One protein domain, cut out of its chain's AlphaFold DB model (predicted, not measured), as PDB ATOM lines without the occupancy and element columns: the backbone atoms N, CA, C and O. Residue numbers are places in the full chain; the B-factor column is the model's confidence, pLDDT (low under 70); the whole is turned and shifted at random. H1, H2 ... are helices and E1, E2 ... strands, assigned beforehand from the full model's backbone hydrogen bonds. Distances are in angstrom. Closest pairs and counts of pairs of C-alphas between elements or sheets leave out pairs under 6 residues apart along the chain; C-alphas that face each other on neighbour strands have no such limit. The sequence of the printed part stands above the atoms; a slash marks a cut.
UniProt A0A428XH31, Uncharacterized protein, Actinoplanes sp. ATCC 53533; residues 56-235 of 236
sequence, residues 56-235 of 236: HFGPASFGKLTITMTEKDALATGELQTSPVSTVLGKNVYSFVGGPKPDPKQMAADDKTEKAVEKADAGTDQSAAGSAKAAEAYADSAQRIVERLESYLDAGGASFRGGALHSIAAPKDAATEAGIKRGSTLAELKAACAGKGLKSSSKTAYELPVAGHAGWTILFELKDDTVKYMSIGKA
ATOM      1  N   HIS A  56      97.956 220.919  19.886       88.19
ATOM      2  CA  HIS A  56      97.028 220.192  20.725       88.19
ATOM      3  C   HIS A  56      96.775 220.931  22.045       88.19
ATOM      4  O   HIS A  56      97.710 221.211  22.799       88.19
ATOM      5  N   PHE A  57      95.506 221.222  22.323       91.62
ATOM      6  CA  PHE A  57      95.012 221.748  23.591       91.62
ATOM      7  C   PHE A  57      94.470 220.589  24.426       91.62
ATOM      8  O   PHE A  57      93.308 220.195  24.309       91.62
ATOM      9  N   GLY A  58      95.373 219.980  25.188       86.12
ATOM     10  CA  GLY A  58      95.112 218.758  25.933       86.12
ATOM     11  C   GLY A  58      94.439 219.015  27.278       86.12
ATOM     12  O   GLY A  58      94.314 220.156  27.716       86.12
ATOM     13  N   PRO A  59      94.033 217.950  27.986       78.81
ATOM     14  CA  PRO A  59      93.367 218.075  29.278       78.81
ATOM     15  C   PRO A  59      94.222 218.803  30.326       78.81
ATOM     16  O   PRO A  59      93.686 219.576  31.109       78.81
ATOM     17  N   ALA A  60      95.542 218.609  30.327       86.25
ATOM     18  CA  ALA A  60      96.444 219.146  31.352       86.25
ATOM     19  C   ALA A  60      97.603 219.988  30.786       86.25
ATOM     20  O   ALA A  60      98.543 220.318  31.517       86.25
ATOM     21  N   SER A  61      97.576 220.312  29.491       90.94
ATOM     22  CA  SER A  61      98.688 220.991  28.828       90.94
ATOM     23  C   SER A  61      98.304 221.672  27.517       90.94
ATOM     24  O   SER A  61      97.318 221.332  26.863       90.94
ATOM     25  N   PHE A  62      99.150 222.610  27.104       92.88
ATOM     26  CA  PHE A  62      99.196 223.126  25.743       92.88
ATOM     27  C   PHE A  62     100.655 223.323  25.346       92.88
ATOM     28  O   PHE A  62     101.389 224.020  26.045       92.88
ATOM     29  N   GLY A  63     101.074 222.702  24.242       91.06
ATOM     30  CA  GLY A  63     102.485 222.692  23.862       91.06
ATOM     31  C   GLY A  63     103.347 222.096  24.977       91.06
ATOM     32  O   GLY A  63     103.119 220.966  25.411       91.06
ATOM     33  N   LYS A  64     104.326 222.865  25.451       93.56
ATOM     34  CA  LYS A  64     105.215 222.499  26.564       93.56
ATOM     35  C   LYS A  64     104.686 222.935  27.929       93.56
ATOM     36  O   LYS A  64     105.265 222.547  28.942       93.56
ATOM     37  N   LEU A  65     103.629 223.745  27.976       95.25
ATOM     38  CA  LEU A  65     103.055 224.223  29.228       95.25
ATOM     39  C   LEU A  65     102.175 223.147  29.858       95.25
ATOM     40  O   LEU A  65     101.253 222.649  29.214       95.25
ATOM     41  N   THR A  66     102.410 222.833  31.131       93.75
ATOM     42  CA  THR A  66     101.556 221.935  31.919       93.75
ATOM     43  C   THR A  66     100.972 222.657  33.125       93.75
ATOM     44  O   THR A  66     101.546 223.617  33.643       93.75
ATOM     45  N   ILE A  67      99.821 222.183  33.603       93.12
ATOM     46  CA  ILE A  67      99.064 222.859  34.668       93.12
ATOM     47  C   ILE A  67      99.746 222.908  36.042       93.12
ATOM     48  O   ILE A  67      99.294 223.615  36.941       93.12
ATOM     49  N   THR A  68     100.846 222.180  36.220       93.00
ATOM     50  CA  THR A  68     101.637 222.167  37.456       93.00
ATOM     51  C   THR A  68     102.884 223.049  37.383       93.00
ATOM     52  O   THR A  68     103.629 223.100  38.357       93.00
ATOM     53  N   MET A  69     103.150 223.711  36.250       95.56
ATOM     54  CA  MET A  69     104.368 224.507  36.081       95.56
ATOM     55  C   MET A  69     104.360 225.784  36.921       95.56
ATOM     56  O   MET A  69     103.327 226.430  37.134       95.56
ATOM     57  N   THR A  70     105.559 226.173  37.350       97.56
ATOM     58  CA  THR A  70     105.820 227.519  37.858       97.56
ATOM     59  C   THR A  70     105.954 228.506  36.698       97.56
ATOM     60  O   THR A  70     106.218 228.123  35.557       97.56
ATOM     61  N   GLU A  71     105.811 229.794  36.991       97.56
ATOM     62  CA  GLU A  71     106.039 230.886  36.039       97.56
ATOM     63  C   GLU A  71     107.454 230.840  35.454       97.56
ATOM     64  O   GLU A  71     107.633 230.919  34.241       97.56
ATOM     65  N   LYS A  72     108.463 230.605  36.300       97.69
ATOM     66  CA  LYS A  72     109.862 230.473  35.875       97.69
ATOM     67  C   LYS A  72     110.045 229.322  34.882       97.69
ATOM     68  O   LYS A  72     110.677 229.515  33.844       97.69
ATOM     69  N   ASP A  73     109.498 228.148  35.190       97.94
ATOM     70  CA  ASP A  73     109.647 226.967  34.333       97.94
ATOM     71  C   ASP A  73     108.881 227.137  33.020       97.94
ATOM     72  O   ASP A  73     109.381 226.772  31.958       97.94
ATOM     73  N   ALA A  74     107.694 227.745  33.074       97.38
ATOM     74  CA  ALA A  74     106.902 228.058  31.894       97.38
ATOM     75  C   ALA A  74     107.637 229.027  30.954       97.38
ATOM     76  O   ALA A  74     107.693 228.785  29.749       97.38
ATOM     77  N   LEU A  75     108.260 230.084  31.486       97.56
ATOM     78  CA  LEU A  75     109.075 231.015  30.698       97.56
ATOM     79  C   LEU A  75     110.306 230.328  30.091       97.56
ATOM     80  O   LEU A  75     110.650 230.582  28.937       97.56
ATOM     81  N   ALA A  76     110.930 229.404  30.825       97.75
ATOM     82  CA  ALA A  76     112.082 228.645  30.343       97.75
ATOM     83  C   ALA A  76     111.759 227.730  29.143       97.75
ATOM     84  O   ALA A  76     112.665 227.360  28.397       97.75
ATOM     85  N   THR A  77     110.483 227.393  28.903       96.75
ATOM     86  CA  THR A  77     110.079 226.606  27.720       96.75
ATOM     87  C   THR A  77     110.281 227.342  26.392       96.75
ATOM     88  O   THR A  77     110.357 226.694  25.339       96.75
ATOM     89  N   GLY A  78     110.331 228.680  26.440       96.19
ATOM     90  CA  GLY A  78     110.355 229.558  25.274       96.19
ATOM     91  C   GLY A  78     109.021 229.664  24.527       96.19
ATOM     92  O   GLY A  78     108.996 230.238  23.443       96.19
ATOM     93  N   GLU A  79     107.918 229.110  25.050       95.19
ATOM     94  CA  GLU A  79     106.601 229.235  24.402       95.19
ATOM     95  C   GLU A  79     105.901 230.559  24.709       95.19
ATOM     96  O   GLU A  79     105.083 231.024  23.915       95.19
ATOM     97  N   LEU A  80     106.239 231.181  25.838       96.50
ATOM     98  CA  LEU A  80     105.702 232.463  26.279       96.50
ATOM     99  C   LEU A  80     106.684 233.598  25.985       96.50
ATOM    100  O   LEU A  80     107.896 233.396  25.913       96.50
ATOM    101  N   GLN A  81     106.160 234.812  25.841       95.44
ATOM    102  CA  GLN A  81     106.995 236.012  25.830       95.44
ATOM    103  C   GLN A  81     107.730 236.182  27.165       95.44
ATOM    104  O   GLN A  81     107.251 235.756  28.210       95.44
ATOM    105  N   THR A  82     108.888 236.842  27.145       94.94
ATOM    106  CA  THR A  82     109.737 237.027  28.338       94.94
ATOM    107  C   THR A  82     109.205 238.067  29.323       94.94
ATOM    108  O   THR A  82     109.713 238.180  30.436       94.94
ATOM    109  N   SER A  83     108.197 238.845  28.933       92.56
ATOM    110  CA  SER A  83     107.566 239.869  29.765       92.56
ATOM    111  C   SER A  83     106.047 239.723  29.723       92.56
ATOM    112  O   SER A  83     105.510 239.367  28.667       92.56
ATOM    113  N   PRO A  84     105.353 239.985  30.843       93.06
ATOM    114  CA  PRO A  84     103.902 239.933  30.865       93.06
ATOM    115  C   PRO A  84     103.330 241.044  29.982       93.06
ATOM    116  O   PRO A  84     103.876 242.142  29.893       93.06
ATOM    117  N   VAL A  85     102.211 240.746  29.330       91.62
ATOM    118  CA  VAL A  85     101.431 241.704  28.536       91.62
ATOM    119  C   VAL A  85     100.399 242.457  29.378       91.62
ATOM    120  O   VAL A  85      99.821 243.431  28.902       91.62
ATOM    121  N   SER A  86     100.145 241.990  30.605       88.50
ATOM    122  CA  SER A  86      99.294 242.645  31.598       88.50
ATOM    123  C   SER A  86      99.567 242.082  32.996       88.50
ATOM    124  O   SER A  86      99.863 240.891  33.133       88.50
ATOM    125  N   THR A  87      99.424 242.927  34.019       86.00
ATOM    126  CA  THR A  87      99.410 242.530  35.431       86.00
ATOM    127  C   THR A  87      98.177 243.144  36.081       86.00
ATOM    128  O   THR A  87      98.069 244.363  36.151       86.00
ATOM    129  N   VAL A  88      97.227 242.310  36.508       77.75
ATOM    130  CA  VAL A  88      95.943 242.770  37.067       77.75
ATOM    131  C   VAL A  88      95.540 241.871  38.229       77.75
ATOM    132  O   VAL A  88      95.557 240.644  38.090       77.75
ATOM    133  N   LEU A  89      95.200 242.451  39.381       76.56
ATOM    134  CA  LEU A  89      94.888 241.738  40.628       76.56
ATOM    135  C   LEU A  89      95.941 240.681  41.018       76.56
ATOM    136  O   LEU A  89      95.618 239.547  41.393       76.56
ATOM    137  N   GLY A  90      97.223 241.020  40.856       81.88
ATOM    138  CA  GLY A  90      98.345 240.117  41.140       81.88
ATOM    139  C   GLY A  90      98.444 238.898  40.209       81.88
ATOM    140  O   GLY A  90      99.116 237.921  40.554       81.88
ATOM    141  N   LYS A  91      97.763 238.923  39.054       88.88
ATOM    142  CA  LYS A  91      97.905 237.926  37.987       88.88
ATOM    143  C   LYS A  91      98.791 238.473  36.875       88.88
ATOM    144  O   LYS A  91      98.417 239.448  36.229       88.88
ATOM    145  N   ASN A  92      99.921 237.817  36.628       92.62
ATOM    146  CA  ASN A  92     100.771 238.100  35.474       92.62
ATOM    147  C   ASN A  92     100.241 237.330  34.269       92.62
ATOM    148  O   ASN A  92     100.121 236.104  34.314       92.62
ATOM    149  N   VAL A  93      99.924 238.038  33.193       93.75
ATOM    150  CA  VAL A  93      99.411 237.455  31.954       93.75
ATOM    151  C   VAL A  93     100.493 237.529  30.891       93.75
ATOM    152  O   VAL A  93     100.961 238.610  30.548       93.75
ATOM    153  N   TYR A  94     100.861 236.383  30.333       95.56
ATOM    154  CA  TYR A  94     101.836 236.254  29.258       95.56
ATOM    155  C   TYR A  94     101.145 235.801  27.980       95.56
ATOM    156  O   TYR A  94     100.338 234.872  27.999       95.56
ATOM    157  N   SER A  95     101.505 236.419  26.857       95.00
ATOM    158  CA  SER A  95     101.123 235.919  25.533       95.00
ATOM    159  C   SER A  95     102.088 234.829  25.074       95.00
ATOM    160  O   SER A  95     103.261 234.826  25.459       95.00
ATOM    161  N   PHE A  96     101.623 233.938  24.198       95.75
ATOM    162  CA  PHE A  96     102.531 233.065  23.453       95.75
ATOM    163  C   PHE A  96     103.492 233.885  22.574       95.75
ATOM    164  O   PHE A  96     103.200 235.020  22.175       95.75
ATOM    165  N   VAL A  97     104.652 233.310  22.252       93.62
ATOM    166  CA  VAL A  97     105.584 233.888  21.274       93.62
ATOM    167  C   VAL A  97     104.867 234.100  19.937       93.62
ATOM    168  O   VAL A  97     104.171 233.215  19.445       93.62
ATOM    169  N   GLY A  98     105.023 235.295  19.362       89.81
ATOM    170  CA  GLY A  98     104.300 235.730  18.160       89.81
ATOM    171  C   GLY A  98     102.934 236.374  18.435       89.81
ATOM    172  O   GLY A  98     102.349 236.949  17.521       89.81
ATOM    173  N   GLY A  99     102.444 236.326  19.678       89.44
ATOM    174  CA  GLY A  99     101.257 237.061  20.115       89.44
ATOM    175  C   GLY A  99     101.495 238.570  20.298       89.44
ATOM    176  O   GLY A  99     102.583 239.079  20.005       89.44
ATOM    177  N   PRO A 100     100.491 239.305  20.812       88.19
ATOM    178  CA  PRO A 100     100.606 240.732  21.105       88.19
ATOM    179  C   PRO A 100     101.782 241.017  22.039       88.19
ATOM    180  O   PRO A 100     102.001 240.289  23.004       88.19
ATOM    181  N   LYS A 101     102.552 242.066  21.749       88.75
ATOM    182  CA  LYS A 101     103.619 242.533  22.646       88.75
ATOM    183  C   LYS A 101     103.016 243.355  23.795       88.75
ATOM    184  O   LYS A 101     101.948 243.938  23.596       88.75
ATOM    185  N   PRO A 102     103.690 243.458  24.954       87.19
ATOM    186  CA  PRO A 102     103.269 244.369  26.013       87.19
ATOM    187  C   PRO A 102     103.208 245.806  25.482       87.19
ATOM    188  O   PRO A 102     104.169 246.270  24.864       87.19
ATOM    189  N   ASP A 103     102.100 246.508  25.724       89.31
ATOM    190  CA  ASP A 103     101.991 247.948  25.469       89.31
ATOM    191  C   ASP A 103     102.430 248.708  26.733       89.31
ATOM    192  O   ASP A 103     101.710 248.672  27.736       89.31
ATOM    193  N   PRO A 104     103.572 249.426  26.712       89.25
ATOM    194  CA  PRO A 104     104.073 250.139  27.883       89.25
ATOM    195  C   PRO A 104     103.092 251.166  28.454       89.25
ATOM    196  O   PRO A 104     103.039 251.349  29.670       89.25
ATOM    197  N   LYS A 105     102.300 251.838  27.605       90.50
ATOM    198  CA  LYS A 105     101.314 252.822  28.077       90.50
ATOM    199  C   LYS A 105     100.193 252.130  28.830       90.50
ATOM    200  O   LYS A 105      99.741 252.620  29.864       90.50
ATOM    201  N   GLN A 106      99.759 250.988  28.313       87.38
ATOM    202  CA  GLN A 106      98.702 250.208  28.926       87.38
ATOM    203  C   GLN A 106      99.178 249.563  30.236       87.38
ATOM    204  O   GLN A 106      98.459 249.637  31.224       87.38
ATOM    205  N   MET A 107     100.413 249.049  30.281       88.62
ATOM    206  CA  MET A 107     101.043 248.534  31.508       88.62
ATOM    207  C   MET A 107     101.149 249.606  32.598       88.62
ATOM    208  O   MET A 107     100.732 249.377  33.726       88.62
ATOM    209  N   ALA A 108     101.624 250.809  32.263       89.69
ATOM    210  CA  ALA A 108     101.704 251.906  33.231       89.69
ATOM    211  C   ALA A 108     100.323 252.321  33.771       89.69
ATOM    212  O   ALA A 108     100.183 252.745  34.920       89.69
ATOM    213  N   ALA A 109      99.291 252.216  32.934       88.31
ATOM    214  CA  ALA A 109      97.924 252.506  33.331       88.31
ATOM    215  C   ALA A 109      97.326 251.395  34.220       88.31
ATOM    216  O   ALA A 109      96.569 251.707  35.142       88.31
ATOM    217  N   ASP A 110      97.692 250.132  33.982       86.81
ATOM    218  CA  ASP A 110      97.338 249.000  34.848       86.81
ATOM    219  C   ASP A 110      97.996 249.179  36.227       86.81
ATOM    220  O   ASP A 110      97.289 249.232  37.230       86.81
ATOM    221  N   ASP A 111      99.303 249.461  36.279       89.06
ATOM    222  CA  ASP A 111     100.034 249.736  37.527       89.06
ATOM    223  C   ASP A 111      99.410 250.876  38.346       89.06
ATOM    224  O   ASP A 111      99.336 250.823  39.575       89.06
ATOM    225  N   LYS A 112      98.973 251.950  37.673       90.50
ATOM    226  CA  LYS A 112      98.298 253.073  38.336       90.50
ATOM    227  C   LYS A 112      96.971 252.637  38.959       90.50
ATOM    228  O   LYS A 112      96.643 253.093  40.054       90.50
ATOM    229  N   THR A 113      96.219 251.796  38.258       89.75
ATOM    230  CA  THR A 113      94.911 251.313  38.709       89.75
ATOM    231  C   THR A 113      95.069 250.354  39.885       89.75
ATOM    232  O   THR A 113      94.403 250.535  40.899       89.75
ATOM    233  N   GLU A 114      96.009 249.412  39.811       87.94
ATOM    234  CA  GLU A 114      96.299 248.481  40.909       87.94
ATOM    235  C   GLU A 114      96.735 249.230  42.175       87.94
ATOM    236  O   GLU A 114      96.194 248.986  43.246       87.94
ATOM    237  N   LYS A 115      97.595 250.252  42.061       90.56
ATOM    238  CA  LYS A 115      97.950 251.113  43.208       90.56
ATOM    239  C   LYS A 115      96.752 251.864  43.795       90.56
ATOM    240  O   LYS A 115      96.716 252.128  44.997       90.56
ATOM    241  N   ALA A 116      95.790 252.264  42.962       89.25
ATOM    242  CA  ALA A 116      94.569 252.911  43.435       89.25
ATOM    243  C   ALA A 116      93.666 251.920  44.186       89.25
ATOM    244  O   ALA A 116      93.125 252.281  45.232       89.25
ATOM    245  N   VAL A 117      93.570 250.680  43.701       89.06
ATOM    246  CA  VAL A 117      92.863 249.578  44.369       89.06
ATOM    247  C   VAL A 117      93.537 249.210  45.689       89.06
ATOM    248  O   VAL A 117      92.866 249.185  46.712       89.06
ATOM    249  N   GLU A 118      94.860 249.046  45.723       89.38
ATOM    250  CA  GLU A 118      95.610 248.785  46.962       89.38
ATOM    251  C   GLU A 118      95.377 249.883  48.010       89.38
ATOM    252  O   GLU A 118      95.194 249.614  49.199       89.38
ATOM    253  N   LYS A 119      95.343 251.148  47.573       88.88
ATOM    254  CA  LYS A 119      95.034 252.277  48.455       88.88
ATOM    255  C   LYS A 119      93.590 252.239  48.961       88.88
ATOM    256  O   LYS A 119      93.354 252.604  50.115       88.88
ATOM    257  N   ALA A 120      92.644 251.838  48.112       87.81
ATOM    258  CA  ALA A 120      91.249 251.649  48.493       87.81
ATOM    259  C   ALA A 120      91.106 250.516  49.524       87.81
ATOM    260  O   ALA A 120      90.490 250.726  50.568       87.81
ATOM    261  N   ASP A 121      91.762 249.375  49.292       86.88
ATOM    262  CA  ASP A 121      91.786 248.213  50.189       86.88
ATOM    263  C   ASP A 121      92.398 248.543  51.557       86.88
ATOM    264  O   ASP A 121      91.954 248.029  52.584       86.88
ATOM    265  N   ALA A 122      93.390 249.439  51.599       90.44
ATOM    266  CA  ALA A 122      93.982 249.898  52.852       90.44
ATOM    267  C   ALA A 122      92.994 250.683  53.742       90.44
ATOM    268  O   ALA A 122      93.288 250.913  54.914       90.44
ATOM    269  N   GLY A 123      91.842 251.118  53.211       82.62
ATOM    270  CA  GLY A 123      90.747 251.700  53.995       82.62
ATOM    271  C   GLY A 123      91.103 253.000  54.725       82.62
ATOM    272  O   GLY A 123      90.481 253.338  55.729       82.62
ATOM    273  N   THR A 124      92.121 253.719  54.245       82.38
ATOM    274  CA  THR A 124      92.714 254.869  54.954       82.38
ATOM    275  C   THR A 124      91.846 256.134  54.956       82.38
ATOM    276  O   THR A 124      92.073 257.019  55.776       82.38
ATOM    277  N   ASP A 125      90.842 256.223  54.079       84.81
ATOM    278  CA  ASP A 125      89.900 257.344  53.983       84.81
ATOM    279  C   ASP A 125      88.458 256.820  54.045       84.81
ATOM    280  O   ASP A 125      87.912 256.329  53.058       84.81
ATOM    281  N   GLN A 126      87.845 256.921  55.228       88.19
ATOM    282  CA  GLN A 126      86.477 256.456  55.489       88.19
ATOM    283  C   GLN A 126      85.404 257.516  55.192       88.19
ATOM    284  O   GLN A 126      84.229 257.320  55.504       88.19
ATOM    285  N   SER A 127      85.777 258.660  54.610       92.88
ATOM    286  CA  SER A 127      84.803 259.677  54.220       92.88
ATOM    287  C   SER A 127      83.933 259.204  53.045       92.88
ATOM    288  O   SER A 127      84.275 258.267  52.316       92.88
ATOM    289  N   ALA A 128      82.815 259.894  52.802       91.25
ATOM    290  CA  ALA A 128      81.999 259.654  51.609       91.25
ATOM    291  C   ALA A 128      82.809 259.862  50.313       91.25
ATOM    292  O   ALA A 128      82.662 259.101  49.359       91.25
ATOM    293  N   ALA A 129      83.710 260.850  50.296       91.31
ATOM    294  CA  ALA A 129      84.601 261.098  49.164       91.31
ATOM    295  C   ALA A 129      85.654 259.988  48.998       91.31
ATOM    296  O   ALA A 129      85.942 259.589  47.871       91.31
ATOM    297  N   GLY A 130      86.199 259.466  50.102       90.19
ATOM    298  CA  GLY A 130      87.096 258.308  50.099       90.19
ATOM    299  C   GLY A 130      86.414 257.058  49.548       90.19
ATOM    300  O   GLY A 130      86.936 256.408  48.644       90.19
ATOM    301  N   SER A 131      85.188 256.797  50.004       88.88
ATOM    302  CA  SER A 131      84.353 255.688  49.526       88.88
ATOM    303  C   SER A 131      84.027 255.806  48.033       88.88
ATOM    304  O   SER A 131      84.101 254.817  47.307       88.88
ATOM    305  N   ALA A 132      83.712 257.014  47.550       92.81
ATOM    306  CA  ALA A 132      83.459 257.262  46.131       92.81
ATOM    307  C   ALA A 132      84.702 256.984  45.267       92.81
ATOM    308  O   ALA A 132      84.599 256.302  44.251       92.81
ATOM    309  N   LYS A 133      85.886 257.436  45.703       91.75
ATOM    310  CA  LYS A 133      87.159 257.161  45.013       91.75
ATOM    311  C   LYS A 133      87.516 255.676  45.009       91.75
ATOM    312  O   LYS A 133      88.028 255.178  44.013       91.75
ATOM    313  N   ALA A 134      87.257 254.971  46.109       89.19
ATOM    314  CA  ALA A 134      87.448 253.527  46.177       89.19
ATOM    315  C   ALA A 134      86.545 252.809  45.164       89.19
ATOM    316  O   ALA A 134      87.021 251.984  44.389       89.19
ATOM    317  N   ALA A 135      85.259 253.172  45.117       91.31
ATOM    318  CA  ALA A 135      84.314 252.610  44.158       91.31
ATOM    319  C   ALA A 135      84.733 252.865  42.699       91.31
ATOM    320  O   ALA A 135      84.666 251.944  41.886       91.31
ATOM    321  N   GLU A 136      85.204 254.074  42.382       92.75
ATOM    322  CA  GLU A 136      85.747 254.425  41.063       92.75
ATOM    323  C   GLU A 136      86.968 253.561  40.709       92.75
ATOM    324  O   GLU A 136      86.992 252.942  39.650       92.75
ATOM    325  N   ALA A 137      87.929 253.411  41.628       90.00
ATOM    326  CA  ALA A 137      89.113 252.578  41.406       90.00
ATOM    327  C   ALA A 137      88.761 251.102  41.136       90.00
ATOM    328  O   ALA A 137      89.333 250.481  40.237       90.00
ATOM    329  N   TYR A 138      87.799 250.534  41.874       88.94
ATOM    330  CA  TYR A 138      87.330 249.171  41.609       88.94
ATOM    331  C   TYR A 138      86.570 249.059  40.285       88.94
ATOM    332  O   TYR A 138      86.699 248.042  39.603       88.94
ATOM    333  N   ALA A 139      85.777 250.068  39.912       90.94
ATOM    334  CA  ALA A 139      85.067 250.084  38.635       90.94
ATOM    335  C   ALA A 139      86.052 250.118  37.454       90.94
ATOM    336  O   ALA A 139      85.940 249.293  36.545       90.94
ATOM    337  N   ASP A 140      87.063 250.986  37.523       89.44
ATOM    338  CA  ASP A 140      88.133 251.085  36.529       89.44
ATOM    339  C   ASP A 140      88.925 249.775  36.420       89.44
ATOM    340  O   ASP A 140      89.182 249.280  35.318       89.44
ATOM    341  N   SER A 141      89.282 249.172  37.560       86.50
ATOM    342  CA  SER A 141      89.954 247.866  37.596       86.50
ATOM    343  C   SER A 141      89.089 246.778  36.952       86.50
ATOM    344  O   SER A 141      89.558 246.040  36.084       86.50
ATOM    345  N   ALA A 142      87.798 246.718  37.291       87.44
ATOM    346  CA  ALA A 142      86.870 245.743  36.728       87.44
ATOM    347  C   ALA A 142      86.726 245.878  35.205       87.44
ATOM    348  O   ALA A 142      86.742 244.865  34.500       87.44
ATOM    349  N   GLN A 143      86.623 247.103  34.685       88.12
ATOM    350  CA  GLN A 143      86.557 247.338  33.244       88.12
ATOM    351  C   GLN A 143      87.828 246.846  32.543       88.12
ATOM    352  O   GLN A 143      87.748 246.102  31.562       88.12
ATOM    353  N   ARG A 144      89.004 247.173  33.089       85.19
ATOM    354  CA  ARG A 144      90.283 246.705  32.540       85.19
ATOM    355  C   ARG A 144      90.383 245.189  32.544       85.19
ATOM    356  O   ARG A 144      90.782 244.615  31.536       85.19
ATOM    357  N   ILE A 145      89.977 244.519  33.625       83.94
ATOM    358  CA  ILE A 145      89.952 243.048  33.688       83.94
ATOM    359  C   ILE A 145      89.168 242.473  32.510       83.94
ATOM    360  O   ILE A 145      89.619 241.512  31.890       83.94
ATOM    361  N   VAL A 146      88.010 243.054  32.183       84.44
ATOM    362  CA  VAL A 146      87.178 242.581  31.073       84.44
ATOM    363  C   VAL A 146      87.905 242.735  29.737       84.44
ATOM    364  O   VAL A 146      88.028 241.744  29.014       84.44
ATOM    365  N   GLU A 147      88.433 243.924  29.445       84.88
ATOM    366  CA  GLU A 147      89.166 244.225  28.203       84.88
ATOM    367  C   GLU A 147      90.416 243.337  28.043       84.88
ATOM    368  O   GLU A 147      90.716 242.815  26.959       84.88
ATOM    369  N   ARG A 148      91.137 243.108  29.146       84.12
ATOM    370  CA  ARG A 148      92.328 242.251  29.188       84.12
ATOM    371  C   ARG A 148      91.995 240.793  28.993       84.12
ATOM    372  O   ARG A 148      92.687 240.116  28.239       84.12
ATOM    373  N   LEU A 149      90.948 240.313  29.651       85.88
ATOM    374  CA  LEU A 149      90.540 238.923  29.552       85.88
ATOM    375  C   LEU A 149      90.101 238.588  28.126       85.88
ATOM    376  O   LEU A 149      90.472 237.536  27.623       85.88
ATOM    377  N   GLU A 150      89.395 239.484  27.437       86.31
ATOM    378  CA  GLU A 150      89.064 239.270  26.022       86.31
ATOM    379  C   GLU A 150      90.305 239.241  25.126       86.31
ATOM    380  O   GLU A 150      90.439 238.333  24.308       86.31
ATOM    381  N   SER A 151      91.238 240.178  25.308       87.69
ATOM    382  CA  SER A 151      92.493 240.207  24.540       87.69
ATOM    383  C   SER A 151      93.343 238.953  24.783       87.69
ATOM    384  O   SER A 151      93.882 238.365  23.845       87.69
ATOM    385  N   TYR A 152      93.424 238.511  26.041       88.94
ATOM    386  CA  TYR A 152      94.107 237.289  26.462       88.94
ATOM    387  C   TYR A 152      93.470 236.042  25.854       88.94
ATOM    388  O   TYR A 152      94.167 235.216  25.268       88.94
ATOM    389  N   LEU A 153      92.146 235.912  25.963       91.62
ATOM    390  CA  LEU A 153      91.412 234.798  25.380       91.62
ATOM    391  C   LEU A 153      91.533 234.803  23.860       91.62
ATOM    392  O   LEU A 153      91.660 233.738  23.271       91.62
ATOM    393  N   ASP A 154      91.533 235.965  23.204       91.56
ATOM    394  CA  ASP A 154      91.638 236.034  21.750       91.56
ATOM    395  C   ASP A 154      93.024 235.637  21.235       91.56
ATOM    396  O   ASP A 154      93.103 234.822  20.312       91.56
ATOM    397  N   ALA A 155      94.086 236.159  21.851       91.31
ATOM    398  CA  ALA A 155      95.470 235.878  21.476       91.31
ATOM    399  C   ALA A 155      95.953 234.488  21.924       91.31
ATOM    400  O   ALA A 155      96.766 233.864  21.239       91.31
ATOM    401  N   GLY A 156      95.442 233.996  23.053       94.56
ATOM    402  CA  GLY A 156      95.991 232.852  23.768       94.56
ATOM    403  C   GLY A 156      97.207 233.229  24.623       94.56
ATOM    404  O   GLY A 156      97.913 234.207  24.371       94.56
ATOM    405  N   GLY A 157      97.473 232.424  25.646       95.50
ATOM    406  CA  GLY A 157      98.611 232.625  26.536       95.50
ATOM    407  C   GLY A 157      98.460 231.894  27.860       95.50
ATOM    408  O   GLY A 157      97.570 231.062  28.031       95.50
ATOM    409  N   ALA A 158      99.273 232.261  28.843       96.25
ATOM    410  CA  ALA A 158      99.201 231.727  30.198       96.25
ATOM    411  C   ALA A 158      99.099 232.849  31.234       96.25
ATOM    412  O   ALA A 158      99.687 233.915  31.060       96.25
ATOM    413  N   SER A 159      98.355 232.606  32.311       95.25
ATOM    414  CA  SER A 159      98.318 233.493  33.471       95.25
ATOM    415  C   SER A 159      98.872 232.797  34.710       95.25
ATOM    416  O   SER A 159      98.662 231.597  34.913       95.25
ATOM    417  N   PHE A 160      99.577 233.562  35.539       95.19
ATOM    418  CA  PHE A 160     100.221 233.095  36.763       95.19
ATOM    419  C   PHE A 160      99.787 233.961  37.939       95.19
ATOM    420  O   PHE A 160      99.627 235.171  37.800       95.19
ATOM    421  N   ARG A 161      99.609 233.340  39.106       92.75
ATOM    422  CA  ARG A 161      99.307 234.024  40.368       92.75
ATOM    423  C   ARG A 161     100.239 233.492  41.442       92.75
ATOM    424  O   ARG A 161     100.293 232.284  41.660       92.75
ATOM    425  N   GLY A 162     100.976 234.385  42.099       92.00
ATOM    426  CA  GLY A 162     101.973 233.990  43.100       92.00
ATOM    427  C   GLY A 162     103.029 233.022  42.547       92.00
ATOM    428  O   GLY A 162     103.428 232.096  43.245       92.00
ATOM    429  N   GLY A 163     103.417 233.177  41.275       94.44
ATOM    430  CA  GLY A 163     104.406 232.325  40.605       94.44
ATOM    431  C   GLY A 163     103.910 230.944  40.162       94.44
ATOM    432  O   GLY A 163     104.678 230.195  39.560       94.44
ATOM    433  N   ALA A 164     102.651 230.585  40.423       95.31
ATOM    434  CA  ALA A 164     102.056 229.323  39.989       95.31
ATOM    435  C   ALA A 164     101.096 229.538  38.817       95.31
ATOM    436  O   ALA A 164     100.384 230.547  38.774       95.31
ATOM    437  N   LEU A 165     101.030 228.575  37.891       94.94
ATOM    438  CA  LEU A 165     100.070 228.639  36.795       94.94
ATOM    439  C   LEU A 165      98.632 228.700  37.334       94.94
ATOM    440  O   LEU A 165      98.215 227.914  38.195       94.94
ATOM    441  N   HIS A 166      97.877 229.652  36.795       93.94
ATOM    442  CA  HIS A 166      96.475 229.880  37.109       93.94
ATOM    443  C   HIS A 166      95.564 229.480  35.943       93.94
ATOM    444  O   HIS A 166      94.556 228.808  36.171       93.94
ATOM    445  N   SER A 167      95.935 229.834  34.706       94.75
ATOM    446  CA  SER A 167      95.192 229.437  33.506       94.75
ATOM    447  C   SER A 167      96.044 229.408  32.236       94.75
ATOM    448  O   SER A 167      97.076 230.071  32.149       94.75
ATOM    449  N   ILE A 168      95.565 228.690  31.219       96.31
ATOM    450  CA  ILE A 168      96.055 228.711  29.836       96.31
ATOM    451  C   ILE A 168      94.870 229.001  28.913       96.31
ATOM    452  O   ILE A 168      93.883 228.274  28.950       96.31
ATOM    453  N   ALA A 169      94.962 230.015  28.059       96.00
ATOM    454  CA  ALA A 169      94.009 230.275  26.986       96.00
ATOM    455  C   ALA A 169      94.554 229.702  25.678       96.00
ATOM    456  O   ALA A 169      95.679 230.013  25.285       96.00
ATOM    457  N   ALA A 170      93.758 228.878  25.004       95.75
ATOM    458  CA  ALA A 170      94.141 228.268  23.741       95.75
ATOM    459  C   ALA A 170      94.216 229.340  22.636       95.75
ATOM    460  O   ALA A 170      93.261 230.112  22.505       95.75
ATOM    461  N   PRO A 171      95.275 229.397  21.807       93.62
ATOM    462  CA  PRO A 171      95.304 230.272  20.635       93.62
ATOM    463  C   PRO A 171      94.288 229.822  19.567       93.62
ATOM    464  O   PRO A 171      93.650 228.774  19.684       93.62
ATOM    465  N   LYS A 172      94.084 230.642  18.529       92.25
ATOM    466  CA  LYS A 172      93.018 230.441  17.521       92.25
ATOM    467  C   LYS A 172      93.130 229.144  16.726       92.25
ATOM    468  O   LYS A 172      92.113 228.602  16.305       92.25
ATOM    469  N   ASP A 173      94.350 228.680  16.513       90.50
ATOM    470  CA  ASP A 173      94.701 227.491  15.743       90.50
ATOM    471  C   ASP A 173      94.717 226.206  16.585       90.50
ATOM    472  O   ASP A 173      94.938 225.123  16.047       90.50
ATOM    473  N   ALA A 174      94.479 226.307  17.894       93.81
ATOM    474  CA  ALA A 174      94.498 225.163  18.786       93.81
ATOM    475  C   ALA A 174      93.221 224.318  18.686       93.81
ATOM    476  O   ALA A 174      92.109 224.832  18.528       93.81
ATOM    477  N   ALA A 175      93.392 223.008  18.850       94.94
ATOM    478  CA  ALA A 175      92.301 222.043  18.891       94.94
ATOM    479  C   ALA A 175      92.531 221.024  20.010       94.94
ATOM    480  O   ALA A 175      93.663 220.632  20.286       94.94
ATOM    481  N   THR A 176      91.451 220.578  20.642       93.88
ATOM    482  CA  THR A 176      91.479 219.458  21.591       93.88
ATOM    483  C   THR A 176      91.738 218.127  20.883       93.88
ATOM    484  O   THR A 176      91.623 218.024  19.662       93.88
ATOM    485  N   GLU A 177      92.012 217.071  21.655       89.19
ATOM    486  CA  GLU A 177      92.140 215.696  21.140       89.19
ATOM    487  C   GLU A 177      90.937 215.238  20.322       89.19
ATOM    488  O   GLU A 177      91.080 214.573  19.303       89.19
ATOM    489  N   ALA A 178      89.742 215.637  20.753       90.62
ATOM    490  CA  ALA A 178      88.499 215.284  20.090       90.62
ATOM    491  C   ALA A 178      88.174 216.201  18.894       90.62
ATOM    492  O   ALA A 178      87.055 216.175  18.388       90.62
ATOM    493  N   GLY A 179      89.118 217.045  18.465       93.44
ATOM    494  CA  GLY A 179      88.964 217.940  17.318       93.44
ATOM    495  C   GLY A 179      88.163 219.214  17.593       93.44
ATOM    496  O   GLY A 179      87.985 220.015  16.676       93.44
ATOM    497  N   ILE A 180      87.713 219.446  18.833       96.25
ATOM    498  CA  ILE A 180      87.030 220.695  19.201       96.25
ATOM    499  C   ILE A 180      88.018 221.852  19.146       96.25
ATOM    500  O   ILE A 180      89.071 221.800  19.783       96.25
ATOM    501  N   LYS A 181      87.656 222.891  18.401       96.00
ATOM    502  CA  LYS A 181      88.434 224.113  18.189       96.00
ATOM    503  C   LYS A 181      87.503 225.322  18.158       96.00
ATOM    504  O   LYS A 181      86.281 225.181  18.218       96.00
ATOM    505  N   ARG A 182      88.063 226.526  18.033       95.81
ATOM    506  CA  ARG A 182      87.238 227.721  17.799       95.81
ATOM    507  C   ARG A 182      86.400 227.548  16.528       95.81
ATOM    508  O   ARG A 182      86.906 227.083  15.508       95.81
ATOM    509  N   GLY A 183      85.125 227.915  16.605       97.00
ATOM    510  CA  GLY A 183      84.125 227.722  15.555       97.00
ATOM    511  C   GLY A 183      83.403 226.372  15.591       97.00
ATOM    512  O   GLY A 183      82.382 226.247  14.923       97.00
ATOM    513  N   SER A 184      83.864 225.387  16.376       97.94
ATOM    514  CA  SER A 184      83.107 224.144  16.581       97.94
ATOM    515  C   SER A 184      81.744 224.441  17.199       97.94
ATOM    516  O   SER A 184      81.626 225.293  18.079       97.94
ATOM    517  N   THR A 185      80.714 223.734  16.758       98.31
ATOM    518  CA  THR A 185      79.344 223.921  17.241       98.31
ATOM    519  C   THR A 185      79.145 223.318  18.631       98.31
ATOM    520  O   THR A 185      79.863 222.411  19.060       98.31
ATOM    521  N   LEU A 186      78.107 223.764  19.338       97.56
ATOM    522  CA  LEU A 186      77.697 223.174  20.609       97.56
ATOM    523  C   LEU A 186      77.322 221.689  20.466       97.56
ATOM    524  O   LEU A 186      77.561 220.896  21.378       97.56
ATOM    525  N   ALA A 187      76.746 221.298  19.327       97.75
ATOM    526  CA  ALA A 187      76.427 219.903  19.042       97.75
ATOM    527  C   ALA A 187      77.702 219.049  18.942       97.75
ATOM    528  O   ALA A 187      77.794 218.013  19.602       97.75
ATOM    529  N   GLU A 188      78.705 219.520  18.196       98.19
ATOM    530  CA  GLU A 188      80.017 218.867  18.094       98.19
ATOM    531  C   GLU A 188      80.697 218.771  19.462       98.19
ATOM    532  O   GLU A 188      81.158 217.694  19.837       98.19
ATOM    533  N   LEU A 189      80.694 219.856  20.247       97.75
ATOM    534  CA  LEU A 189      81.250 219.872  21.603       97.75
ATOM    535  C   LEU A 189      80.585 218.820  22.505       97.75
ATOM    536  O   LEU A 189      81.271 218.034  23.160       97.75
ATOM    537  N   LYS A 190      79.248 218.773  22.533       96.94
ATOM    538  CA  LYS A 190      78.501 217.798  23.345       96.94
ATOM    539  C   LYS A 190      78.783 216.361  22.914       96.94
ATOM    540  O   LYS A 190      78.936 215.503  23.779       96.94
ATOM    541  N   ALA A 191      78.879 216.108  21.611       97.62
ATOM    542  CA  ALA A 191      79.210 214.788  21.081       97.62
ATOM    543  C   ALA A 191      80.641 214.368  21.462       97.62
ATOM    544  O   ALA A 191      80.844 213.283  22.005       97.62
ATOM    545  N   ALA A 192      81.625 215.249  21.266       96.44
ATOM    546  CA  ALA A 192      83.037 215.006  21.576       96.44
ATOM    547  C   ALA A 192      83.317 214.774  23.073       96.44
ATOM    548  O   ALA A 192      84.271 214.077  23.447       96.44
ATOM    549  N   CYS A 193      82.489 215.364  23.937       94.69
ATOM    550  CA  CYS A 193      82.602 215.265  25.388       94.69
ATOM    551  C   CYS A 193      81.541 214.357  26.035       94.69
ATOM    552  O   CYS A 193      81.409 214.358  27.264       94.69
ATOM    553  N   ALA A 194      80.804 213.570  25.246       94.56
ATOM    554  CA  ALA A 194      79.816 212.629  25.763       94.56
ATOM    555  C   ALA A 194      80.462 211.657  26.767       94.56
ATOM    556  O   ALA A 194      81.519 211.081  26.512       94.56
ATOM    557  N   GLY A 195      79.860 211.524  27.952       92.06
ATOM    558  CA  GLY A 195      80.386 210.682  29.035       92.06
ATOM    559  C   GLY A 195      81.629 211.224  29.757       92.06
ATOM    560  O   GLY A 195      82.047 210.629  30.744       92.06
ATOM    561  N   LYS A 196      82.195 212.367  29.342       92.00
ATOM    562  CA  LYS A 196      83.404 212.959  29.958       92.00
ATOM    563  C   LYS A 196      83.105 213.968  31.076       92.00
ATOM    564  O   LYS A 196      84.014 214.589  31.614       92.00
ATOM    565  N   GLY A 197      81.830 214.141  31.432       93.38
ATOM    566  CA  GLY A 197      81.413 215.028  32.521       93.38
ATOM    567  C   GLY A 197      81.297 216.505  32.141       93.38
ATOM    568  O   GLY A 197      81.402 217.349  33.028       93.38
ATOM    569  N   LEU A 198      81.073 216.814  30.857       95.69
ATOM    570  CA  LEU A 198      80.774 218.172  30.394       95.69
ATOM    571  C   LEU A 198      79.509 218.710  31.082       95.69
ATOM    572  O   LEU A 198      78.465 218.052  31.071       95.69
ATOM    573  N   LYS A 199      79.585 219.912  31.652       94.94
ATOM    574  CA  LYS A 199      78.473 220.581  32.342       94.94
ATOM    575  C   LYS A 199      78.321 222.005  31.831       94.94
ATOM    576  O   LYS A 199      79.309 222.656  31.526       94.94
ATOM    577  N   SER A 200      77.089 222.500  31.750       94.44
ATOM    578  CA  SER A 200      76.860 223.930  31.517       94.44
ATOM    579  C   SER A 200      77.191 224.694  32.798       94.44
ATOM    580  O   SER A 200      76.671 224.359  33.863       94.44
ATOM    581  N   SER A 201      78.063 225.695  32.695       91.31
ATOM    582  CA  SER A 201      78.362 226.627  33.790       91.31
ATOM    583  C   SER A 201      77.607 227.947  33.643       91.31
ATOM    584  O   SER A 201      77.322 228.622  34.632       91.31
ATOM    585  N   SER A 202      77.208 228.291  32.415       92.19
ATOM    586  CA  SER A 202      76.282 229.382  32.116       92.19
ATOM    587  C   SER A 202      75.551 229.142  30.787       92.19
ATOM    588  O   SER A 202      75.784 228.141  30.106       92.19
ATOM    589  N   LYS A 203      74.694 230.090  30.378       90.88
ATOM    590  CA  LYS A 203      74.025 230.060  29.062       90.88
ATOM    591  C   LYS A 203      75.011 230.018  27.890       90.88
ATOM    592  O   LYS A 203      74.668 229.492  26.841       90.88
ATOM    593  N   THR A 204      76.212 230.558  28.072       94.75
ATOM    594  CA  THR A 204      77.228 230.709  27.023       94.75
ATOM    595  C   THR A 204      78.533 230.012  27.389       94.75
ATOM    596  O   THR A 204      79.575 230.347  26.837       94.75
ATOM    597  N   ALA A 205      78.522 229.072  28.339       95.44
ATOM    598  CA  ALA A 205      79.743 228.395  28.751       95.44
ATOM    599  C   ALA A 205      79.509 226.962  29.228       95.44
ATOM    600  O   ALA A 205      78.516 226.654  29.898       95.44
ATOM    601  N   TYR A 206      80.468 226.103  28.894       96.31
ATOM    602  CA  TYR A 206      80.527 224.717  29.328       96.31
ATOM    603  C   TYR A 206      81.886 224.407  29.943       96.31
ATOM    604  O   TYR A 206      82.917 224.856  29.454       96.31
ATOM    605  N   GLU A 207      81.878 223.598  30.989       95.50
ATOM    606  CA  GLU A 207      83.062 223.160  31.713       95.50
ATOM    607  C   GLU A 207      83.229 221.653  31.597       95.50
ATOM    608  O   GLU A 207      82.273 220.885  31.737       95.50
ATOM    609  N   LEU A 208      84.466 221.232  31.373       94.88
ATOM    610  CA  LEU A 208      84.881 219.841  31.372       94.88
ATOM    611  C   LEU A 208      85.962 219.654  32.444       94.88
ATOM    612  O   LEU A 208      86.980 220.343  32.385       94.88
ATOM    613  N   PRO A 209      85.791 218.751  33.423       94.00
ATOM    614  CA  PRO A 209      86.829 218.499  34.415       94.00
ATOM    615  C   PRO A 209      88.083 217.919  33.760       94.00
ATOM    616  O   PRO A 209      88.009 217.068  32.871       94.00
ATOM    617  N   VAL A 210      89.248 218.347  34.239       92.38
ATOM    618  CA  VAL A 210      90.523 217.772  33.820       92.38
ATOM    619  C   VAL A 210      90.762 216.473  34.591       92.38
ATOM    620  O   VAL A 210      90.918 216.473  35.814       92.38
ATOM    621  N   ALA A 211      90.790 215.347  33.877       89.19
ATOM    622  CA  ALA A 211      91.017 214.035  34.477       89.19
ATOM    623  C   ALA A 211      92.356 213.992  35.237       89.19
ATOM    624  O   ALA A 211      93.382 214.418  34.717       89.19
ATOM    625  N   GLY A 212      92.339 213.487  36.474       89.19
ATOM    626  CA  GLY A 212      93.532 213.398  37.327       89.19
ATOM    627  C   GLY A 212      93.961 214.711  37.998       89.19
ATOM    628  O   GLY A 212      94.870 214.690  38.822       89.19
ATOM    629  N   HIS A 213      93.293 215.835  37.716       90.69
ATOM    630  CA  HIS A 213      93.658 217.144  38.258       90.69
ATOM    631  C   HIS A 213      92.451 217.835  38.895       90.69
ATOM    632  O   HIS A 213      91.763 218.652  38.285       90.69
ATOM    633  N   ALA A 214      92.197 217.498  40.162       89.50
ATOM    634  CA  ALA A 214      91.103 218.082  40.930       89.50
ATOM    635  C   ALA A 214      91.179 219.620  40.947       89.50
ATOM    636  O   ALA A 214      92.250 220.207  41.117       89.50
ATOM    637  N   GLY A 215      90.026 220.263  40.763       89.94
ATOM    638  CA  GLY A 215      89.913 221.721  40.712       89.94
ATOM    639  C   GLY A 215      90.322 222.352  39.380       89.94
ATOM    640  O   GLY A 215      90.137 223.552  39.233       89.94
ATOM    641  N   TRP A 216      90.825 221.590  38.403       94.06
ATOM    642  CA  TRP A 216      91.097 222.094  37.057       94.06
ATOM    643  C   TRP A 216      89.972 221.745  36.090       94.06
ATOM    644  O   TRP A 216      89.437 220.633  36.092       94.06
ATOM    645  N   THR A 217      89.632 222.702  35.235       95.12
ATOM    646  CA  THR A 217      88.596 222.548  34.212       95.12
ATOM    647  C   THR A 217      89.066 223.126  32.887       95.12
ATOM    648  O   THR A 217      89.824 224.097  32.865       95.12
ATOM    649  N   ILE A 218      88.605 222.532  31.789       95.06
ATOM    650  CA  ILE A 218      88.565 223.187  30.489       95.06
ATOM    651  C   ILE A 218      87.243 223.944  30.402       95.06
ATOM    652  O   ILE A 218      86.174 223.340  30.505       95.06
ATOM    653  N   LEU A 219      87.319 225.248  30.181       95.31
ATOM    654  CA  LEU A 219      86.190 226.108  29.878       95.31
ATOM    655  C   LEU A 219      86.079 226.301  28.365       95.31
ATOM    656  O   LEU A 219      87.030 226.733  27.709       95.31
ATOM    657  N   PHE A 220      84.889 226.040  27.839       96.69
ATOM    658  CA  PHE A 220      84.474 226.370  26.482       96.69
ATOM    659  C   PHE A 220      83.491 227.537  26.552       96.69
ATOM    660  O   PHE A 220      82.348 227.360  26.977       96.69
ATOM    661  N   GLU A 221      83.926 228.726  26.137       96.31
ATOM    662  CA  GLU A 221      83.047 229.891  26.009       96.31
ATOM    663  C   GLU A 221      82.443 229.916  24.611       96.31
ATOM    664  O   GLU A 221      83.154 229.837  23.605       96.31
ATOM    665  N   LEU A 222      81.124 230.039  24.553       97.00
ATOM    666  CA  LEU A 222      80.350 230.076  23.328       97.00
ATOM    667  C   LEU A 222      80.024 231.515  22.938       97.00
ATOM    668  O   LEU A 222      79.761 232.373  23.781       97.00
ATOM    669  N   LYS A 223      79.971 231.748  21.632       95.88
ATOM    670  CA  LYS A 223      79.229 232.850  21.035       95.88
ATOM    671  C   LYS A 223      78.184 232.240  20.122       95.88
ATOM    672  O   LYS A 223      78.523 231.448  19.239       95.88
ATOM    673  N   ASP A 224      76.934 232.598  20.389       93.88
ATOM    674  CA  ASP A 224      75.772 231.929  19.819       93.88
ATOM    675  C   ASP A 224      75.860 230.424  20.145       93.88
ATOM    676  O   ASP A 224      75.937 230.070  21.322       93.88
ATOM    677  N   ASP A 225      75.964 229.556  19.140       95.69
ATOM    678  CA  ASP A 225      76.117 228.103  19.312       95.69
ATOM    679  C   ASP A 225      77.500 227.581  18.893       95.69
ATOM    680  O   ASP A 225      77.655 226.400  18.577       95.69
ATOM    681  N   THR A 226      78.524 228.438  18.880       97.75
ATOM    682  CA  THR A 226      79.888 228.053  18.483       97.75
ATOM    683  C   THR A 226      80.923 228.400  19.541       97.75
ATOM    684  O   THR A 226      80.829 229.425  20.213       97.75
ATOM    685  N   VAL A 227      81.939 227.554  19.686       97.69
ATOM    686  CA  VAL A 227      83.074 227.772  20.588       97.69
ATOM    687  C   VAL A 227      83.841 229.011  20.134       97.69
ATOM    688  O   VAL A 227      84.488 229.008  19.088       97.69
ATOM    689  N   LYS A 228      83.795 230.077  20.932       97.06
ATOM    690  CA  LYS A 228      84.564 231.304  20.710       97.06
ATOM    691  C   LYS A 228      85.952 231.195  21.330       97.06
ATOM    692  O   LYS A 228      86.935 231.521  20.669       97.06
ATOM    693  N   TYR A 229      86.029 230.720  22.572       96.62
ATOM    694  CA  TYR A 229      87.281 230.590  23.315       96.62
ATOM    695  C   TYR A 229      87.361 229.250  24.044       96.62
ATOM    696  O   TYR A 229      86.346 228.665  24.421       96.62
ATOM    697  N   MET A 230      88.591 228.783  24.247       96.25
ATOM    698  CA  MET A 230      88.900 227.625  25.079       96.25
ATOM    699  C   MET A 230      89.986 228.021  26.070       96.25
ATOM    700  O   MET A 230      90.970 228.660  25.687       96.25
ATOM    701  N   SER A 231      89.827 227.638  27.329       95.62
ATOM    702  CA  SER A 231      90.860 227.829  28.344       95.62
ATOM    703  C   SER A 231      90.892 226.669  29.330       95.62
ATOM    704  O   SER A 231      89.897 225.981  29.509       95.62
ATOM    705  N   ILE A 232      92.044 226.433  29.952       95.12
ATOM    706  CA  ILE A 232      92.222 225.520  31.080       95.12
ATOM    707  C   ILE A 232      92.529 226.387  32.288       95.12
ATOM    708  O   ILE A 232      93.415 227.236  32.215       95.12
ATOM    709  N   GLY A 233      91.840 226.189  33.402       93.38
ATOM    710  CA  GLY A 233      92.071 226.981  34.604       93.38
ATOM    711  C   GLY A 233      91.627 226.273  35.870       93.38
ATOM    712  O   GLY A 233      90.854 225.311  35.827       93.38
ATOM    713  N   LYS A 234      92.121 226.762  37.009       86.06
ATOM    714  CA  LYS A 234      91.564 226.386  38.310       86.06
ATOM    715  C   LYS A 234      90.173 226.992  38.458       86.06
ATOM    716  O   LYS A 234      90.010 228.195  38.271       86.06
ATOM    717  N   ALA A 235      89.197 226.169  38.828       68.19
ATOM    718  CA  ALA A 235      87.916 226.647  39.327       68.19
ATOM    719  C   ALA A 235      88.182 227.481  40.593       68.19
ATOM    720  O   ALA A 235      88.812 226.988  41.534       68.19
TER     721      ALA A 235
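Overview. This is residues 56 to 235 of the 236 residues of an uncharacterized protein of Actinoplanes sp. ATCC 53533 (UniProt A0A428XH31). One strongly twisted, curled sheet of eight strands wraps round the later part of a long helix, H3. H2 and H3 form a helical hairpin that reaches past the E1 edge of the sheet and makes one end of the longest axis; H4 is near the other end, and the short H1 is over E3. The 180 printed residues hold four named helices and eight named strands, in the order H1 E1 E2 H2 H3 E3 E4 H4 E5 E6 E7 E8, a mixed class. The sheet's order is E1 E2 E3 E4 E8 E7 E6 E5, all antiparallel. The whole is compact, with a radius of gyration of the C-alphas of 17.9 A and spans of 56 by 37 by 28 A.

Along the chain. H1 is residues 71 to 76, beginning at C-alpha 71 (106.039, 230.886, 36.039). E1 is residues 86 to 88 and E2 91 to 95. H2, residues 104 to 121, is 25.5 A long; H3, residues 128 to 155, is 40.7 A long and ends at C-alpha 155 (95.470, 235.878, 21.476). E3 is residues 157 to 161, E4 164 to 169, H4 186 to 192, E5 199 to 202 and E6 205 to 209. E7, residues 216 to 223, is 22.7 A long; E8, residues 226 to 234, is 23.1 A long, bends by 53 degrees at residue 229 and ends at C-alpha 234 (91.564, 226.386, 38.310).

Arrangement. E1 and E5 are the edge strands. E2 and E3 are antiparallel, with N 94 and O 158 at 2.8 A. E4 and E8 are antiparallel at 174 degrees, with N 168 and O 232 at 2.8 A. E5 E6 E7 E8 form a meander, each strand the antiparallel neighbour of the one before; N 219 and O 231 of E7 and E8 are at 2.8 A. H3 on one face of the sheet makes two layers, and the sheet curls round it; the closest C-alphas of H3 and E4, those of Leu 153 and Ala 169, are 5.5 A apart. H2 touches H3, through residues 133 to 144 of H3, at a steep tilt of 41 degrees, opposite ways; their closest C-alphas, of Ala 120 and Ala 134, are 4.8 A apart. H2 only grazes the sheet with residues 104 to 114. H1 is over E3 at a height over the sheet of 9.8 A. H4 is on the sheet at a height of 6.6 A, over none of the strands. In H1, H2, H3 and H4 every O i to N i+4 pair is within hydrogen-bond range.

Size, cuts and confidence. The C-alphas farthest apart, of Ser 127 and Ala 178, are 56.1 A apart. The printed part has no cut. The link from E4 to H4, 16 residues, is long. Residue 235 alone has a pLDDT under 70.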